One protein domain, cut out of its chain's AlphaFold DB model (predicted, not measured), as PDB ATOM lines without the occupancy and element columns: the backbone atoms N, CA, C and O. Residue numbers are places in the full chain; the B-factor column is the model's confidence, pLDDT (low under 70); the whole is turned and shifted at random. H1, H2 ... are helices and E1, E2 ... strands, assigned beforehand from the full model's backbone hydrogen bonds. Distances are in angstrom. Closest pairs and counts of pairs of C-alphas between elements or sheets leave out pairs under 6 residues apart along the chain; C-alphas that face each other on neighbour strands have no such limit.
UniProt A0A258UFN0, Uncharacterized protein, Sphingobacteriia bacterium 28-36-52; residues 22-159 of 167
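What this domain is: This is residues 22 to 159 of the 167 residues of an uncharacterized protein of Sphingobacteriia bacterium 28-36-52 (UniProt A0A258UFN0). A twisted sheet of six strands is the core, with the helical hairpin H1 and H2 packed over one face and H3 over the opposite face. H4 folds back from H3 and only grazes the sheet beside the edge strand E6. The printed part has 138 residues, with four named helices and six named strands in the order H1, H2, E1, E2, E3, E4, H3, H4, E5, E6. The sheet runs E4, E3, E2, E1, E5, E6, all antiparallel, and the class is mixed, helices and strands. The whole is compact, with a radius of gyration of the C-alphas of 14.5 A and spans of 41 by 36 by 30 A.

Where its parts are: H1, residues 22 to 32, begins at C-alpha 22 (41.436, -35.668, 25.322) and is 15.1 A long. H2 is residues 42 to 51. E1, residues 63 to 72, is 29.5 A long and its centre is nearest to the mean of the C-alphas. E2 is residues 77 to 83, E3 residues 88 to 94 and E4 residues 97 to 99. H3 is residues 108 to 116, and H4, residues 119 to 129, is 15.0 A long. E5, residues 137 to 146, is 29.1 A long. E6, residues 149 to 158, is 30.1 A long and ends at C-alpha 158 (50.378, -48.610, 47.182).

How they stand to each other: E1 to E4 form a meander, each strand the antiparallel neighbour of the one before. Between E1 and E2, N 68 and O 81 are within hydrogen-bond range at 2.9 A; between E2 and E3, N 80 and O 91 are within hydrogen-bond range at 2.9 A; and between E3 and E4, N 99 and O 92 are within hydrogen-bond range at 3.0 A. On the other side of E1, N 67 and O 141 of E5 are 2.9 A apart. E5 and E6 form a hairpin, with N 140 and O 155 at 2.8 A. H1 is over E5 and E6 at a height over the sheet of 9.2 A. H2 is on the same face over E3, at 10.0 A. H1 and H2 touch at the C-alphas of Ser 25 and His 43, 5.4 A apart, with a shallow tilt of 14 degrees, opposite ways. H3, on the opposite face at 9.5 A, is over E1 and only just over E5, on which 3 of its C-alphas fall. H3 and H4 form a helical hairpin, closest at the C-alphas of Leu 113 and Ile 122, 6.6 A. The closest C-alphas of H4 and E6 are those of Glu 126 and Lys 158, 5.9 A. In all four helices every O i to N i+4 pair is within hydrogen-bond range.

The domain as a whole: The two C-alphas farthest apart, of Ile 133 and Asn 147, are 43.4 A apart. The printed part has no cut. The link from H2 to E1, with 11 residues, is long. The mean pLDDT of the printed part is 91.8; residues 35, 36 and 103 are under 70.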
ATOM      1  N   SER A  22      40.069 -35.419  25.804       88.88
ATOM      2  CA  SER A  22      41.436 -35.668  25.322       88.88
ATOM      3  C   SER A  22      42.464 -34.648  25.842       88.88
ATOM      4  O   SER A  22      43.569 -35.035  26.225       88.88
ATOM      5  N   VAL A  23      42.105 -33.362  25.937       91.00
ATOM      6  CA  VAL A  23      42.978 -32.302  26.475       91.00
ATOM      7  C   VAL A  23      43.163 -32.467  27.983       91.00
ATOM      8  O   VAL A  23      44.284 -32.386  28.487       91.00
ATOM      9  N   ILE A  24      42.073 -32.746  28.703       92.75
ATOM     10  CA  ILE A  24      42.102 -33.055  30.141       92.75
ATOM     11  C   ILE A  24      43.002 -34.271  30.381       92.75
ATOM     12  O   ILE A  24      43.918 -34.225  31.198       92.75
ATOM     13  N   SER A  25      42.804 -35.324  29.593       93.94
ATOM     14  CA  SER A  25      43.563 -36.566  29.640       93.94
ATOM     15  C   SER A  25      45.064 -36.336  29.448       93.94
ATOM     16  O   SER A  25      45.872 -36.838  30.232       93.94
ATOM     17  N   LYS A  26      45.452 -35.493  28.481       94.12
ATOM     18  CA  LYS A  26      46.859 -35.128  28.261       94.12
ATOM     19  C   LYS A  26      47.450 -34.346  29.438       94.12
ATOM     20  O   LYS A  26      48.612 -34.544  29.784       94.12
ATOM     21  N   ASN A  27      46.666 -33.465  30.060       93.88
ATOM     22  CA  ASN A  27      47.105 -32.722  31.240       93.88
ATOM     23  C   ASN A  27      47.284 -33.618  32.468       93.88
ATOM     24  O   ASN A  27      48.199 -33.365  33.248       93.88
ATOM     25  N   ILE A  28      46.459 -34.654  32.620       94.44
ATOM     26  CA  ILE A  28      46.627 -35.668  33.668       94.44
ATOM     27  C   ILE A  28      47.946 -36.403  33.461       94.44
ATOM     28  O   ILE A  28      48.742 -36.459  34.384       94.44
ATOM     29  N   GLU A  29      48.225 -36.874  32.241       93.00
ATOM     30  CA  GLU A  29      49.505 -37.522  31.921       93.00
ATOM     31  C   GLU A  29      50.688 -36.620  32.304       93.00
ATOM     32  O   GLU A  29      51.555 -37.000  33.075       93.00
ATOM     33  N   ARG A  30      50.670 -35.355  31.872       91.75
ATOM     34  CA  ARG A  30      51.754 -34.408  32.168       91.75
ATOM     35  C   ARG A  30      51.941 -34.117  33.663       91.75
ATOM     36  O   ARG A  30      53.060 -33.832  34.074       91.75
ATOM     37  N   LYS A  31      50.859 -34.072  34.444       92.75
ATOM     38  CA  LYS A  31      50.904 -33.687  35.865       92.75
ATOM     39  C   LYS A  31      51.100 -34.868  36.812       92.75
ATOM     40  O   LYS A  31      51.569 -34.655  37.925       92.75
ATOM     41  N   CYS A  32      50.673 -36.062  36.412       90.94
ATOM     42  CA  CYS A  32      50.404 -37.162  37.337       90.94
ATOM     43  C   CYS A  32      51.150 -38.448  36.996       90.94
ATOM     44  O   CYS A  32      51.048 -39.412  37.751       90.94
ATOM     45  N   THR A  33      51.892 -38.478  35.886       83.56
ATOM     46  CA  THR A  33      52.752 -39.607  35.534       83.56
ATOM     47  C   THR A  33      54.216 -39.177  35.484       83.56
ATOM     48  O   THR A  33      54.551 -38.049  35.125       83.56
ATOM     49  N   ASP A  34      55.112 -40.098  35.848       73.19
ATOM     50  CA  ASP A  34      56.555 -39.844  35.983       73.19
ATOM     51  C   ASP A  34      57.300 -39.816  34.619       73.19
ATOM     52  O   ASP A  34      58.520 -39.949  34.559       73.19
ATOM     53  N   GLY A  35      56.578 -39.687  33.497       64.75
ATOM     54  CA  GLY A  35      57.126 -39.400  32.162       64.75
ATOM     55  C   GLY A  35      57.928 -40.504  31.448       64.75
ATOM     56  O   GLY A  35      58.229 -40.346  30.270       64.75
ATOM     57  N   ASN A  36      58.241 -41.630  32.098       68.38
ATOM     58  CA  ASN A  36      59.171 -42.648  31.568       68.38
ATOM     59  C   ASN A  36      58.510 -43.936  31.030       68.38
ATOM     60  O   ASN A  36      59.158 -44.979  30.924       68.38
ATOM     61  N   TRP A  37      57.220 -43.896  30.692       75.94
ATOM     62  CA  TRP A  37      56.490 -45.072  30.213       75.94
ATOM     63  C   TRP A  37      56.762 -45.360  28.727       75.94
ATOM     64  O   TRP A  37      56.535 -44.503  27.878       75.94
ATOM     65  N   LYS A  38      57.237 -46.572  28.399       74.19
ATOM     66  CA  LYS A  38      57.541 -46.995  27.012       74.19
ATOM     67  C   LYS A  38      56.406 -47.763  26.314       74.19
ATOM     68  O   LYS A  38      56.537 -48.077  25.135       74.19
ATOM     69  N   GLY A  39      55.333 -48.107  27.026       84.56
ATOM     70  CA  GLY A  39      54.157 -48.780  26.462       84.56
ATOM     71  C   GLY A  39      53.051 -47.800  26.064       84.56
ATOM     72  O   GLY A  39      53.251 -46.588  26.064       84.56
ATOM     73  N   ILE A  40      51.848 -48.324  25.802       92.06
ATOM     74  CA  ILE A  40      50.660 -47.479  25.617       92.06
ATOM     75  C   ILE A  40      50.379 -46.694  26.904       92.06
ATOM     76  O   ILE A  40      50.395 -47.256  28.000       92.06
ATOM     77  N   SER A  41      50.162 -45.392  26.794       94.25
ATOM     78  CA  SER A  41      49.856 -44.534  27.939       94.25
ATOM     79  C   SER A  41      48.385 -44.633  28.346       94.25
ATOM     80  O   SER A  41      47.502 -44.935  27.535       94.25
ATOM     81  N   PHE A  42      48.088 -44.295  29.600       95.31
ATOM     82  CA  PHE A  42      46.701 -44.127  30.034       95.31
ATOM     83  C   PHE A  42      45.999 -43.014  29.255       95.31
ATOM     84  O   PHE A  42      44.814 -43.143  28.943       95.31
ATOM     85  N   HIS A  43      46.723 -41.959  28.865       95.38
ATOM     86  CA  HIS A  43      46.196 -40.937  27.966       95.38
ATOM     87  C   HIS A  43      45.656 -41.512  26.646       95.38
ATOM     88  O   HIS A  43      44.548 -41.163  26.222       95.38
ATOM     89  N   GLU A  44      46.407 -42.407  26.003       95.62
ATOM     90  CA  GLU A  44      45.987 -43.054  24.756       95.62
ATOM     91  C   GLU A  44      44.755 -43.938  24.958       95.62
ATOM     92  O   GLU A  44      43.821 -43.876  24.154       95.62
ATOM     93  N   LEU A  45      44.703 -44.718  26.042       96.62
ATOM     94  CA  LEU A  45      43.545 -45.559  26.368       96.62
ATOM     95  C   LEU A  45      42.283 -44.719  26.590       96.62
ATOM     96  O   LEU A  45      41.249 -44.968  25.965       96.62
ATOM     97  N   ARG A  46      42.392 -43.668  27.406       95.94
ATOM     98  CA  ARG A  46      41.318 -42.706  27.672       95.94
ATOM     99  C   ARG A  46      40.825 -42.024  26.399       95.94
ATOM    100  O   ARG A  46      39.621 -41.893  26.198       95.94
ATOM    101  N   THR A  47      41.737 -41.649  25.506       95.00
ATOM    102  CA  THR A  47      41.387 -41.025  24.220       95.00
ATOM    103  C   THR A  47      40.664 -42.004  23.291       95.00
ATOM    104  O   THR A  47      39.659 -41.637  22.685       95.00
ATOM    105  N   LYS A  48      41.099 -43.272  23.220       95.81
ATOM    106  CA  LYS A  48      40.389 -44.322  22.465       95.81
ATOM    107  C   LYS A  48      38.957 -44.515  22.973       95.81
ATOM    108  O   LYS A  48      38.046 -44.661  22.163       95.81
ATOM    109  N   LEU A  49      38.752 -44.520  24.291       95.62
ATOM    110  CA  LEU A  49      37.428 -44.672  24.905       95.62
ATOM    111  C   LEU A  49      36.540 -43.444  24.680       95.62
ATOM    112  O   LEU A  49      35.373 -43.598  24.321       95.62
ATOM    113  N   TYR A  50      37.103 -42.242  24.809       93.31
ATOM    114  CA  TYR A  50      36.408 -40.990  24.514       93.31
ATOM    115  C   TYR A  50      35.923 -40.937  23.063       93.31
ATOM    116  O   TYR A  50      34.744 -40.707  22.818       93.31
ATOM    117  N   ASN A  51      36.791 -41.264  22.101       92.69
ATOM    118  CA  ASN A  51      36.435 -41.279  20.678       92.69
ATOM    119  C   ASN A  51      35.369 -42.337  20.334       92.69
ATOM    120  O   ASN A  51      34.686 -42.216  19.323       92.69
ATOM    121  N   LYS A  52      35.214 -43.372  21.171       93.62
ATOM    122  CA  LYS A  52      34.152 -44.385  21.070       93.62
ATOM    123  C   LYS A  52      32.861 -43.990  21.801       93.62
ATOM    124  O   LYS A  52      31.954 -44.810  21.897       93.62
ATOM    125  N   GLY A  53      32.787 -42.784  22.366       91.88
ATOM    126  CA  GLY A  53      31.630 -42.289  23.114       91.88
ATOM    127  C   GLY A  53      31.441 -42.913  24.501       91.88
ATOM    128  O   GLY A  53      30.420 -42.689  25.141       91.88
ATOM    129  N   ARG A  54      32.414 -43.688  25.006       92.88
ATOM    130  CA  ARG A  54      32.325 -44.358  26.321       92.88
ATOM    131  C   ARG A  54      32.513 -43.405  27.506       92.88
ATOM    132  O   ARG A  54      32.361 -43.824  28.643       92.88
ATOM    133  N   LEU A  55      32.861 -42.146  27.242       91.69
ATOM    134  CA  LEU A  55      33.100 -41.102  28.244       91.69
ATOM    135  C   LEU A  55      32.198 -39.876  28.025       91.69
ATOM    136  O   LEU A  55      32.547 -38.767  28.414       91.69
ATOM    137  N   ASN A  56      31.033 -40.067  27.397       88.44
ATOM    138  CA  ASN A  56      30.072 -38.990  27.126       88.44
ATOM    139  C   ASN A  56      29.422 -38.416  28.398       88.44
ATOM    140  O   ASN A  56      28.841 -37.337  28.349       88.44
ATOM    141  N   PHE A  57      29.523 -39.120  29.529       88.31
ATOM    142  CA  PHE A  57      29.041 -38.641  30.827       88.31
ATOM    143  C   PHE A  57      29.926 -37.545  31.439       88.31
ATOM    144  O   PHE A  57      29.503 -36.878  32.386       88.31
ATOM    145  N   VAL A  58      31.141 -37.351  30.910       85.12
ATOM    146  CA  VAL A  58      32.038 -36.263  31.304       85.12
ATOM    147  C   VAL A  58      31.452 -34.942  30.817       85.12
ATOM    148  O   VAL A  58      31.447 -34.658  29.618       85.12
ATOM    149  N   SER A  59      30.968 -34.119  31.747       77.69
ATOM    150  CA  SER A  59      30.452 -32.795  31.408       77.69
ATOM    151  C   SER A  59      31.600 -31.830  31.115       77.69
ATOM    152  O   SER A  59      32.614 -31.825  31.811       77.69
ATOM    153  N   SER A  60      31.434 -30.966  30.111       72.81
ATOM    154  CA  SER A  60      32.376 -29.863  29.875       72.81
ATOM    155  C   SER A  60      32.195 -28.696  30.848       72.81
ATOM    156  O   SER A  60      33.079 -27.849  30.936       72.81
ATOM    157  N   ASP A  61      31.064 -28.660  31.559       73.81
ATOM    158  CA  ASP A  61      30.683 -27.580  32.466       73.81
ATOM    159  C   ASP A  61      30.304 -28.160  33.840       73.81
ATOM    160  O   ASP A  61      29.415 -29.010  33.923       73.81
ATOM    161  N   ASN A  62      30.966 -27.683  34.901       78.19
ATOM    162  CA  ASN A  62      30.676 -27.975  36.313       78.19
ATOM    163  C   ASN A  62      30.570 -29.474  36.643       78.19
ATOM    164  O   ASN A  62      29.479 -30.023  36.789       78.19
ATOM    165  N   ASP A  63      31.723 -30.126  36.785       87.75
ATOM    166  CA  ASP A  63      31.828 -31.555  37.090       87.75
ATOM    167  C   ASP A  63      32.981 -31.836  38.059       87.75
ATOM    168  O   ASP A  63      33.935 -31.063  38.165       87.75
ATOM    169  N   THR A  64      32.918 -32.966  38.753       95.06
ATOM    170  CA  THR A  64      34.069 -33.532  39.460       95.06
ATOM    171  C   THR A  64      34.216 -34.984  39.053       95.06
ATOM    172  O   THR A  64      33.364 -35.819  39.354       95.06
ATOM    173  N   LEU A  65      35.319 -35.271  38.370       95.75
ATOM    174  CA  LEU A  65      35.679 -36.610  37.941       95.75
ATOM    175  C   LEU A  65      36.761 -37.171  38.843       95.75
ATOM    176  O   LEU A  65      37.706 -36.480  39.231       95.75
ATOM    177  N   PHE A  66      36.659 -38.462  39.078       97.81
ATOM    178  CA  PHE A  66      37.664 -39.251  39.753       97.81
ATOM    179  C   PHE A  66      38.176 -40.310  38.790       97.81
ATOM    180  O   PHE A  66      37.418 -40.884  38.005       97.81
ATOM    181  N   VAL A  67      39.480 -40.544  38.832       97.44
ATOM    182  CA  VAL A  67      40.148 -41.559  38.022       97.44
ATOM    183  C   VAL A  67      41.049 -42.374  38.931       97.44
ATOM    184  O   VAL A  67      41.855 -41.800  39.660       97.44
ATOM    185  N   LEU A  68      40.932 -43.697  38.863       97.50
ATOM    186  CA  LEU A  68      41.924 -44.632  39.376       97.50
ATOM    187  C   LEU A  68      42.576 -45.357  38.212       97.50
ATOM    188  O   LEU A  68      41.880 -45.816  37.309       97.50
ATOM    189  N   GLU A  69      43.899 -45.464  38.245       96.25
ATOM    190  CA  GLU A  69      44.702 -46.107  37.208       96.25
ATOM    191  C   GLU A  69      45.831 -46.932  37.845       96.25
ATOM    192  O   GLU A  69      46.599 -46.432  38.671       96.25
ATOM    193  N   ASN A  70      45.946 -48.198  37.449       93.75
ATOM    194  CA  ASN A  70      47.035 -49.101  37.821       93.75
ATOM    195  C   ASN A  70      47.496 -49.890  36.589       93.75
ATOM    196  O   ASN A  70      46.678 -50.320  35.779       93.75
ATOM    197  N   TYR A  71      48.807 -50.084  36.463       92.50
ATOM    198  CA  TYR A  71      49.383 -51.014  35.501       92.50
ATOM    199  C   TYR A  71      50.028 -52.178  36.254       92.50
ATOM    200  O   TYR A  71      50.916 -51.965  37.084       92.50
ATOM    201  N   GLU A  72      49.581 -53.395  35.962       90.50
ATOM    202  CA  GLU A  72      50.136 -54.632  36.499       90.50
ATOM    203  C   GLU A  72      51.210 -55.158  35.543       90.50
ATOM    204  O   GLU A  72      50.919 -55.586  34.424       90.50
ATOM    205  N   ILE A  73      52.470 -55.099  35.980       88.62
ATOM    206  CA  ILE A  73      53.634 -55.414  35.141       88.62
ATOM    207  C   ILE A  73      53.650 -56.894  34.758       88.62
ATOM    208  O   ILE A  73      53.990 -57.222  33.624       88.62
ATOM    209  N   GLU A  74      53.263 -57.772  35.680       88.50
ATOM    210  CA  GLU A  74      53.316 -59.224  35.524       88.50
ATOM    211  C   GLU A  74      52.386 -59.722  34.416       88.50
ATOM    212  O   GLU A  74      52.766 -60.586  33.630       88.50
ATOM    213  N   SER A  75      51.174 -59.167  34.341       90.00
ATOM    214  CA  SER A  75      50.184 -59.535  33.325       90.00
ATOM    215  C   SER A  75      50.224 -58.623  32.097       90.00
ATOM    216  O   SER A  75      49.666 -58.970  31.056       90.00
ATOM    217  N   GLY A  76      50.858 -57.452  32.204       91.50
ATOM    218  CA  GLY A  76      50.786 -56.394  31.199       91.50
ATOM    219  C   GLY A  76      49.403 -55.744  31.108       91.50
ATOM    220  O   GLY A  76      49.036 -55.216  30.054       91.50
ATOM    221  N   THR A  77      48.608 -55.819  32.182       93.81
ATOM    222  CA  THR A  77      47.222 -55.341  32.200       93.81
ATOM    223  C   THR A  77      47.128 -53.941  32.782       93.81
ATOM    224  O   THR A  77      47.649 -53.645  33.855       93.81
ATOM    225  N   TYR A  78      46.396 -53.082  32.087       95.12
ATOM    226  CA  TYR A  78      45.975 -51.784  32.592       95.12
ATOM    227  C   TYR A  78      44.614 -51.938  33.245       95.12
ATOM    228  O   TYR A  78      43.717 -52.529  32.647       95.12
ATOM    229  N   PHE A  79      44.438 -51.347  34.414       95.69
ATOM    230  CA  PHE A  79      43.173 -51.272  35.126       95.69
ATOM    231  C   PHE A  79      42.810 -49.812  35.344       95.69
ATOM    232  O   PHE A  79      43.658 -49.012  35.751       95.69
ATOM    233  N   SER A  80      41.558 -49.453  35.073       96.44
ATOM    234  CA  SER A  80      41.083 -48.107  35.344       96.44
ATOM    235  C   SER A  80      39.606 -48.055  35.700       96.44
ATOM    236  O   SER A  80      38.787 -48.825  35.196       96.44
ATOM    237  N   ARG A  81      39.279 -47.094  36.563       96.69
ATOM    238  CA  ARG A  81      37.917 -46.635  36.807       96.69
ATOM    239  C   ARG A  81      37.876 -45.125  36.653       96.69
ATOM    240  O   ARG A  81      38.698 -44.432  37.245       96.69
ATOM    241  N   ILE A  82      36.907 -44.627  35.898       96.06
ATOM    242  CA  ILE A  82      36.627 -43.199  35.718       96.06
ATOM    243  C   ILE A  82      35.177 -42.972  36.115       96.06
ATOM    244  O   ILE A  82      34.309 -43.666  35.599       96.06
ATOM    245  N   TRP A  83      34.896 -42.035  37.015       95.81
ATOM    246  CA  TRP A  83      33.525 -41.805  37.472       95.81
ATOM    247  C   TRP A  83      33.273 -40.366  37.909       95.81
ATOM    248  O   TRP A  83      34.199 -39.649  38.295       95.81
ATOM    249  N   ASN A  84      32.009 -39.958  37.865       95.25
ATOM    250  CA  ASN A  84      31.489 -38.758  38.520       95.25
ATOM    251  C   ASN A  84      30.184 -39.105  39.258       95.25
ATOM    252  O   ASN A  84      29.895 -40.268  39.531       95.25
ATOM    253  N   ALA A  85      29.394 -38.092  39.616       92.75
ATOM    254  CA  ALA A  85      28.103 -38.290  40.271       92.75
ATOM    255  C   ALA A  85      27.005 -38.859  39.347       92.75
ATOM    256  O   ALA A  85      25.950 -39.242  39.845       92.75
ATOM    257  N   LYS A  86      27.210 -38.861  38.022       91.81
ATOM    258  CA  LYS A  86      26.205 -39.268  37.029       91.81
ATOM    259  C   LYS A  86      26.401 -40.703  36.558       91.81
ATOM    260  O   LYS A  86      25.412 -41.402  36.377       91.81
ATOM    261  N   ASP A  87      27.646 -41.096  36.308       93.94
ATOM    262  CA  ASP A  87      27.973 -42.376  35.680       93.94
ATOM    263  C   ASP A  87      29.413 -42.809  36.006       93.94
ATOM    264  O   ASP A  87      30.230 -42.023  36.514       93.94
ATOM    265  N   ASP A  88      29.732 -44.060  35.685       94.06
ATOM    266  CA  ASP A  88      31.068 -44.621  35.807       94.06
ATOM    267  C   ASP A  88      31.459 -45.550  34.651       94.06
ATOM    268  O   ASP A  88      30.640 -46.167  33.976       94.06
ATOM    269  N   LEU A  89      32.765 -45.647  34.419       94.38
ATOM    270  CA  LEU A  89      33.373 -46.555  33.462       94.38
ATOM    271  C   LEU A  89      34.504 -47.317  34.148       94.38
ATOM    272  O   LEU A  89      35.536 -46.736  34.484       94.38
ATOM    273  N   ASN A  90      34.332 -48.629  34.287       95.31
ATOM    274  CA  ASN A  90      35.392 -49.556  34.679       95.31
ATOM    275  C   ASN A  90      35.909 -50.267  33.432       95.31
ATOM    276  O   ASN A  90      35.116 -50.740  32.617       95.31
ATOM    277  N   TYR A  91      37.226 -50.366  33.278       96.19
ATOM    278  CA  TYR A  91      37.807 -51.166  32.210       96.19
ATOM    279  C   TYR A  91      39.162 -51.745  32.590       96.19
ATOM    280  O   TYR A  91      39.939 -51.150  33.341       96.19
ATOM    281  N   SER A  92      39.472 -52.886  31.987       96.62
ATOM    282  CA  SER A  92      40.843 -53.349  31.837       96.62
ATOM    283  C   SER A  92      41.262 -53.335  30.370       96.62
ATOM    284  O   SER A  92      40.428 -53.363  29.459       96.62
ATOM    285  N   TYR A  93      42.566 -53.236  30.131       96.50
ATOM    286  CA  TYR A  93      43.146 -53.323  28.797       96.50
ATOM    287  C   TYR A  93      44.369 -54.231  28.814       96.50
ATOM    288  O   TYR A  93      45.314 -54.003  29.565       96.50
ATOM    289  N   ASN A  94      44.343 -55.250  27.963       95.25
ATOM    290  CA  ASN A  94      45.432 -56.195  27.741       95.25
ATOM    291  C   ASN A  94      45.336 -56.696  26.290       95.25
ATOM    292  O   ASN A  94      44.241 -56.734  25.719       95.25
ATOM    293  N   SER A  95      46.465 -57.058  25.674       92.94
ATOM    294  CA  SER A  95      46.493 -57.724  24.362       92.94
ATOM    295  C   SER A  95      45.686 -56.972  23.294       92.94
ATOM    296  O   SER A  95      44.971 -57.555  22.487       92.94
ATOM    297  N   ASN A  96      45.780 -55.638  23.317       93.88
ATOM    298  CA  ASN A  96      45.062 -54.716  22.432       93.88
ATOM    299  C   ASN A  96      43.526 -54.746  22.497       93.88
ATOM    300  O   ASN A  96      42.855 -54.249  21.591       93.88
ATOM    301  N   SER A  97      42.961 -55.255  23.589       95.69
ATOM    302  CA  SER A  97      41.519 -55.377  23.792       95.69
ATOM    303  C   SER A  97      41.076 -54.717  25.098       95.69
ATOM    304  O   SER A  97      41.818 -54.706  26.078       95.69
ATOM    305  N   PHE A  98      39.871 -54.139  25.094       96.69
ATOM    306  CA  PHE A  98      39.218 -53.639  26.305       96.69
ATOM    307  C   PHE A  98      38.265 -54.701  26.850       96.69
ATOM    308  O   PHE A  98      37.509 -55.291  26.076       96.69
ATOM    309  N   SER A  99      38.246 -54.875  28.168       95.81
ATOM    310  CA  SER A  99      37.223 -55.634  28.891       95.81
ATOM    311  C   SER A  99      36.507 -54.709  29.873       95.81
ATOM    312  O   SER A  99      37.154 -53.897  30.535       95.81
ATOM    313  N   PHE A 100      35.179 -54.818  29.945       94.06
ATOM    314  CA  PHE A 100      34.323 -53.963  30.781       94.06
ATOM    315  C   PHE A 100      33.563 -54.747  31.864       94.06
ATOM    316  O   PHE A 100      33.049 -54.145  32.800       94.06
ATOM    317  N   ASP A 101      33.541 -56.079  31.789       81.81
ATOM    318  CA  ASP A 101      32.715 -56.944  32.647       81.81
ATOM    319  C   ASP A 101      33.430 -57.364  33.949       81.81
ATOM    320  O   ASP A 101      33.228 -58.461  34.467       81.81
ATOM    321  N   GLN A 102      34.324 -56.518  34.469       75.31
ATOM    322  CA  GLN A 102      35.152 -56.822  35.641       75.31
ATOM    323  C   GLN A 102      34.448 -56.350  36.924       75.31
ATOM    324  O   GLN A 102      34.315 -55.139  37.113       75.31
ATOM    325  N   PRO A 103      34.015 -57.253  37.827       62.66
ATOM    326  CA  PRO A 103      33.077 -56.870  38.877       62.66
ATOM    327  C   PRO A 103      33.639 -55.880  39.905       62.66
ATOM    328  O   PRO A 103      32.866 -55.053  40.374       62.66
ATOM    329  N   LYS A 104      34.944 -55.896  40.237       75.69
ATOM    330  CA  LYS A 104      35.577 -54.906  41.138       75.69
ATOM    331  C   LYS A 104      37.089 -54.799  40.900       75.69
ATOM    332  O   LYS A 104      37.849 -55.624  41.395       75.69
ATOM    333  N   LEU A 105      37.530 -53.779  40.159       85.44
ATOM    334  CA  LEU A 105      38.964 -53.504  39.937       85.44
ATOM    335  C   LEU A 105      39.656 -52.866  41.149       85.44
ATOM    336  O   LEU A 105      40.862 -53.001  41.322       85.44
ATOM    337  N   PHE A 106      38.884 -52.165  41.976       92.94
ATOM    338  CA  PHE A 106      39.334 -51.473  43.176       92.94
ATOM    339  C   PHE A 106      38.316 -51.727  44.289       92.94
ATOM    340  O   PHE A 106      37.134 -51.938  44.005       92.94
ATOM    341  N   THR A 107      38.750 -51.706  45.549       94.31
ATOM    342  CA  THR A 107      37.835 -51.908  46.681       94.31
ATOM    343  C   THR A 107      36.902 -50.710  46.844       94.31
ATOM    344  O   THR A 107      37.312 -49.565  46.638       94.31
ATOM    345  N   ASP A 108      35.663 -50.950  47.283       95.19
ATOM    346  CA  ASP A 108      34.680 -49.881  47.511       95.19
ATOM    347  C   ASP A 108      35.202 -48.838  48.511       95.19
ATOM    348  O   ASP A 108      34.973 -47.639  48.356       95.19
ATOM    349  N   TYR A 109      35.984 -49.271  49.505       97.19
ATOM    350  CA  TYR A 109      36.625 -48.365  50.450       97.19
ATOM    351  C   TYR A 109      37.663 -47.451  49.783       97.19
ATOM    352  O   TYR A 109      37.672 -46.249  50.040       97.19
ATOM    353  N   THR A 110      38.488 -47.978  48.871       97.25
ATOM    354  CA  THR A 110      39.430 -47.154  48.092       97.25
ATOM    355  C   THR A 110      38.681 -46.107  47.271       97.25
ATOM    356  O   THR A 110      39.056 -44.933  47.280       97.25
ATOM    357  N   LEU A 111      37.582 -46.504  46.618       96.94
ATOM    358  CA  LEU A 111      36.728 -45.591  45.853       96.94
ATOM    359  C   LEU A 111      36.166 -44.471  46.734       96.94
ATOM    360  O   LEU A 111      36.247 -43.300  46.364       96.94
ATOM    361  N   GLN A 112      35.662 -44.807  47.925       97.56
ATOM    362  CA  GLN A 112      35.126 -43.827  48.873       97.56
ATOM    363  C   GLN A 112      36.185 -42.830  49.350       97.56
ATOM    364  O   GLN A 112      35.907 -41.631  49.413       97.56
ATOM    365  N   LEU A 113      37.389 -43.301  49.685       98.44
ATOM    366  CA  LEU A 113      38.476 -42.427  50.125       98.44
ATOM    367  C   LEU A 113      38.906 -41.463  49.016       98.44
ATOM    368  O   LEU A 113      39.081 -40.273  49.275       98.44
ATOM    369  N   VAL A 114      39.012 -41.947  47.777       98.19
ATOM    370  CA  VAL A 114      39.348 -41.114  46.615       98.19
ATOM    371  C   VAL A 114      38.233 -40.118  46.311       98.19
ATOM    372  O   VAL A 114      38.516 -38.946  46.088       98.19
ATOM    373  N   GLN A 115      36.967 -40.527  46.376       97.62
ATOM    374  CA  GLN A 115      35.839 -39.629  46.132       97.62
ATOM    375  C   GLN A 115      35.745 -38.504  47.176       97.62
ATOM    376  O   GLN A 115      35.434 -37.363  46.838       97.62
ATOM    377  N   LYS A 116      36.063 -38.797  48.443       98.06
ATOM    378  CA  LYS A 116      36.190 -37.785  49.510       98.06
ATOM    379  C   LYS A 116      37.491 -36.985  49.426       98.06
ATOM    380  O   LYS A 116      37.628 -35.982  50.119       98.06
ATOM    381  N   TRP A 117      38.431 -37.430  48.593       98.19
ATOM    382  CA  TRP A 117      39.805 -36.944  48.540       98.19
ATOM    383  C   TRP A 117      40.481 -36.947  49.921       98.19
ATOM    384  O   TRP A 117      41.200 -36.017  50.292       98.19
ATOM    385  N   ASP A 118      40.233 -37.999  50.705       98.50
ATOM    386  CA  ASP A 118      40.772 -38.165  52.057       98.50
ATOM    387  C   ASP A 118      42.205 -38.711  52.003       98.50
ATOM    388  O   ASP A 118      42.491 -39.886  52.250       98.50
ATOM    389  N   ILE A 119      43.123 -37.821  51.632       98.31
ATOM    390  CA  ILE A 119      44.548 -38.120  51.480       98.31
ATOM    391  C   ILE A 119      45.160 -38.634  52.786       98.31
ATOM    392  O   ILE A 119      45.998 -39.537  52.759       98.31
ATOM    393  N   ALA A 120      44.745 -38.085  53.931       98.44
ATOM    394  CA  ALA A 120      45.276 -38.480  55.230       98.44
ATOM    395  C   ALA A 120      44.953 -39.948  55.532       98.44
ATOM    396  O   ALA A 120      45.849 -40.720  55.890       98.44
ATOM    397  N   THR A 121      43.703 -40.358  55.314       98.50
ATOM    398  CA  THR A 121      43.300 -41.752  55.503       98.50
ATOM    399  C   THR A 121      43.937 -42.666  54.459       98.50
ATOM    400  O   THR A 121      44.426 -43.727  54.835       98.50
ATOM    401  N   ILE A 122      44.059 -42.249  53.191       98.56
ATOM    402  CA  ILE A 122      44.780 -43.020  52.156       98.56
ATOM    403  C   ILE A 122      46.214 -43.332  52.602       98.56
ATOM    404  O   ILE A 122      46.636 -44.483  52.539       98.56
ATOM    405  N   ARG A 123      46.961 -42.338  53.099       98.31
ATOM    406  CA  ARG A 123      48.347 -42.538  53.563       98.31
ATOM    407  C   ARG A 123      48.436 -43.428  54.796       98.31
ATOM    408  O   ARG A 123      49.347 -44.245  54.900       98.31
ATOM    409  N   LYS A 124      47.485 -43.295  55.721       98.19
ATOM    410  CA  LYS A 124      47.399 -44.166  56.897       98.19
ATOM    411  C   LYS A 124      47.150 -45.620  56.491       98.19
ATOM    412  O   LYS A 124      47.830 -46.516  56.977       98.19
ATOM    413  N   GLU A 125      46.200 -45.851  55.595       97.75
ATOM    414  CA  GLU A 125      45.843 -47.181  55.094       97.75
ATOM    415  C   GLU A 125      46.975 -47.807  54.282       97.75
ATOM    416  O   GLU A 125      47.305 -48.969  54.494       97.75
ATOM    417  N   GLU A 126      47.635 -47.023  53.430       96.94
ATOM    418  CA  GLU A 126      48.849 -47.428  52.723       96.94
ATOM    419  C   GLU A 126      49.944 -47.881  53.702       96.94
ATOM    420  O   GLU A 126      50.573 -48.915  53.495       96.94
ATOM    421  N   SER A 127      50.158 -47.154  54.802       96.12
ATOM    422  CA  SER A 127      51.176 -47.516  55.795       96.12
ATOM    423  C   SER A 127      50.846 -48.785  56.584       96.12
ATOM    424  O   SER A 127      51.770 -49.452  57.047       96.12
ATOM    425  N   LEU A 128      49.565 -49.080  56.811       95.62
ATOM    426  CA  LEU A 128      49.132 -50.171  57.690       95.62
ATOM    427  C   LEU A 128      48.791 -51.453  56.928       95.62
ATOM    428  O   LEU A 128      49.019 -52.545  57.439       95.62
ATOM    429  N   ASN A 129      48.221 -51.318  55.730       95.81
ATOM    430  CA  ASN A 129      47.528 -52.397  55.026       95.81
ATOM    431  C   ASN A 129      48.043 -52.617  53.593       95.81
ATOM    432  O   ASN A 129      47.491 -53.460  52.878       95.81
ATOM    433  N   ALA A 130      49.070 -51.885  53.141       93.50
ATOM    434  CA  ALA A 130      49.677 -52.152  51.840       93.50
ATOM    435  C   ALA A 130      50.529 -53.420  51.865       93.50
ATOM    436  O   ALA A 130      51.328 -53.653  52.777       93.50
ATOM    437  N   ARG A 131      50.413 -54.225  50.808       84.12
ATOM    438  CA  ARG A 131      51.287 -55.386  50.623       84.12
ATOM    439  C   ARG A 131      52.690 -54.924  50.248       84.12
ATOM    440  O   ARG A 131      52.874 -54.020  49.434       84.12
ATOM    441  N   SER A 132      53.697 -55.580  50.819       78.75
ATOM    442  CA  SER A 132      55.092 -55.303  50.472       78.75
ATOM    443  C   SER A 132      55.505 -55.945  49.148       78.75
ATOM    444  O   SER A 132      56.389 -55.400  48.497       78.75
ATOM    445  N   ILE A 133      54.906 -57.079  48.748       76.38
ATOM    446  CA  ILE A 133      55.216 -57.802  47.501       76.38
ATOM    447  C   ILE A 133      53.970 -58.584  47.011       76.38
ATOM    448  O   ILE A 133      53.344 -59.265  47.828       76.38
ATOM    449  N   PRO A 134      53.623 -58.541  45.707       79.44
ATOM    450  CA  PRO A 134      54.090 -57.548  44.742       79.44
ATOM    451  C   PRO A 134      53.555 -56.159  45.121       79.44
ATOM    452  O   PRO A 134      52.441 -56.027  45.630       79.44
ATOM    453  N   VAL A 135      54.359 -55.116  44.900       83.38
ATOM    454  CA  VAL A 135      53.912 -53.740  45.155       83.38
ATOM    455  C   VAL A 135      53.062 -53.279  43.981       83.38
ATOM    456  O   VAL A 135      53.584 -53.011  42.900       83.38
ATOM    457  N   LYS A 136      51.760 -53.127  44.208       89.31
ATOM    458  CA  LYS A 136      50.845 -52.527  43.237       89.31
ATOM    459  C   LYS A 136      50.663 -51.053  43.559       89.31
ATOM    460  O   LYS A 136      50.254 -50.723  44.665       89.31
ATOM    461  N   TYR A 137      50.977 -50.168  42.617       92.75
ATOM    462  CA  TYR A 137      50.742 -48.729  42.770       92.75
ATOM    463  C   TYR A 137      49.467 -48.309  42.050       92.75
ATOM    464  O   TYR A 137      49.281 -48.632  40.878       92.75
ATOM    465  N   ILE A 138      48.631 -47.539  42.728       95.44
ATOM    466  CA  ILE A 138      47.437 -46.913  42.178       95.44
ATOM    467  C   ILE A 138      47.713 -45.413  42.058       95.44
ATOM    468  O   ILE A 138      48.179 -44.776  43.006       95.44
ATOM    469  N   ASN A 139      47.420 -44.847  40.891       96.69
ATOM    470  CA  ASN A 139      47.347 -43.405  40.692       96.69
ATOM    471  C   ASN A 139      45.880 -42.986  40.800       96.69
ATOM    472  O   ASN A 139      45.059 -43.408  39.987       96.69
ATOM    473  N   ALA A 140      45.554 -42.156  41.789       98.06
ATOM    474  CA  ALA A 140      44.271 -41.476  41.869       98.06
ATOM    475  C   ALA A 140      44.397 -40.045  41.351       98.06
ATOM    476  O   ALA A 140      45.335 -39.326  41.698       98.06
ATOM    477  N   THR A 141      43.418 -39.621  40.561       98.31
ATOM    478  CA  THR A 141      43.286 -38.253  40.057       98.31
ATOM    479  C   THR A 141      41.902 -37.719  40.411       98.31
ATOM    480  O   THR A 141      40.905 -38.384  40.130       98.31
ATOM    481  N   ARG A 142      41.834 -36.506  40.964       98.25
ATOM    482  CA  ARG A 142      40.610 -35.702  41.062       98.25
ATOM    483  C   ARG A 142      40.691 -34.570  40.056       98.25
ATOM    484  O   ARG A 142      41.677 -33.835  40.011       98.25
ATOM    485  N   ILE A 143      39.652 -34.444  39.246       96.56
ATOM    486  CA  ILE A 143      39.535 -33.430  38.205       96.56
ATOM    487  C   ILE A 143      38.299 -32.603  38.536       96.56
ATOM    488  O   ILE A 143      37.184 -33.101  38.418       96.56
ATOM    489  N   SER A 144      38.490 -31.350  38.932       95.62
ATOM    490  CA  SER A 144      37.383 -30.412  39.135       95.62
ATOM    491  C   SER A 144      37.273 -29.515  37.910       95.62
ATOM    492  O   SER A 144      38.239 -28.846  37.545       95.62
ATOM    493  N   ILE A 145      36.114 -29.518  37.264       92.25
ATOM    494  CA  ILE A 145      35.794 -28.648  36.136       92.25
ATOM    495  C   ILE A 145      34.847 -27.580  36.672       92.25
ATOM    496  O   ILE A 145      33.714 -27.905  37.001       92.25
ATOM    497  N   VAL A 146      35.286 -26.327  36.777       90.88
ATOM    498  CA  VAL A 146      34.469 -25.211  37.289       90.88
ATOM    499  C   VAL A 146      34.499 -24.097  36.259       90.88
ATOM    500  O   VAL A 146      35.572 -23.612  35.919       90.88
ATOM    501  N   ASN A 147      33.343 -23.706  35.717       87.50
ATOM    502  CA  ASN A 147      33.258 -22.679  34.667       87.50
ATOM    503  C   ASN A 147      34.238 -22.917  33.491       87.50
ATOM    504  O   ASN A 147      34.864 -21.981  33.000       87.50
ATOM    505  N   LYS A 148      34.375 -24.177  33.042       84.94
ATOM    506  CA  LYS A 148      35.315 -24.648  31.992       84.94
ATOM    507  C   LYS A 148      36.802 -24.606  32.362       84.94
ATOM    508  O   LYS A 148      37.638 -25.020  31.554       84.94
ATOM    509  N   GLU A 149      37.150 -24.145  33.557       90.00
ATOM    510  CA  GLU A 149      38.499 -24.273  34.097       90.00
ATOM    511  C   GLU A 149      38.698 -25.661  34.696       90.00
ATOM    512  O   GLU A 149      37.791 -26.216  35.312       90.00
ATOM    513  N   VAL A 150      39.884 -26.233  34.489       92.19
ATOM    514  CA  VAL A 150      40.191 -27.618  34.863       92.19
ATOM    515  C   VAL A 150      41.293 -27.636  35.915       92.19
ATOM    516  O   VAL A 150      42.451 -27.312  35.632       92.19
ATOM    517  N   PHE A 151      40.943 -28.090  37.111       95.31
ATOM    518  CA  PHE A 151      41.849 -28.307  38.233       95.31
ATOM    519  C   PHE A 151      42.120 -29.802  38.365       95.31
ATOM    520  O   PHE A 151      41.191 -30.603  38.360       95.31
ATOM    521  N   ILE A 152      43.395 -30.181  38.436       96.69
ATOM    522  CA  ILE A 152      43.828 -31.583  38.473       96.69
ATOM    523  C   ILE A 152      44.719 -31.757  39.688       96.69
ATOM    524  O   ILE A 152      45.751 -31.084  39.787       96.69
ATOM    525  N   GLU A 153      44.331 -32.680  40.553       97.88
ATOM    526  CA  GLU A 153      45.079 -33.109  41.725       97.88
ATOM    527  C   GLU A 153      45.320 -34.610  41.644       97.88
ATOM    528  O   GLU A 153      44.454 -35.356  41.184       97.88
ATOM    529  N   CYS A 154      46.492 -35.049  42.096       97.19
ATOM    530  CA  CYS A 154      46.931 -36.427  41.926       97.19
ATOM    531  C   CYS A 154      47.630 -36.960  43.168       97.19
ATOM    532  O   CYS A 154      48.383 -36.248  43.834       97.19
ATOM    533  N   ILE A 155      47.401 -38.240  43.450       97.62
ATOM    534  CA  ILE A 155      48.098 -38.993  44.483       97.62
ATOM    535  C   ILE A 155      48.430 -40.392  43.971       97.62
ATOM    536  O   ILE A 155      47.572 -41.109  43.464       97.62
ATOM    537  N   LYS A 156      49.687 -40.793  44.150       96.38
ATOM    538  CA  LYS A 156      50.157 -42.164  43.942       96.38
ATOM    539  C   LYS A 156      50.325 -42.847  45.293       96.38
ATOM    540  O   LYS A 156      50.936 -42.262  46.195       96.38
ATOM    541  N   PHE A 157      49.790 -44.052  45.433       96.50
ATOM    542  CA  PHE A 157      49.860 -44.847  46.662       96.50
ATOM    543  C   PHE A 157      49.907 -46.344  46.345       96.50
ATOM    544  O   PHE A 157      49.502 -46.771  45.264       96.50
ATOM    545  N   LYS A 158      50.437 -47.150  47.263       95.88
ATOM    546  CA  LYS A 158      50.378 -48.610  47.182       95.88
ATOM    547  C   LYS A 158      48.962 -49.086  47.478       95.88
ATOM    548  O   LYS A 158      48.328 -48.602  48.412       95.88
ATOM    549  N   GLU A 159      48.501 -50.064  46.712       94.44
ATOM    550  CA  GLU A 159      47.266 -50.781  46.993       94.44
ATOM    551  C   GLU A 159      47.294 -51.321  48.426       94.44
ATOM    552  O   GLU A 159      48.265 -51.955  48.855       94.44
TER     553      GLU A 159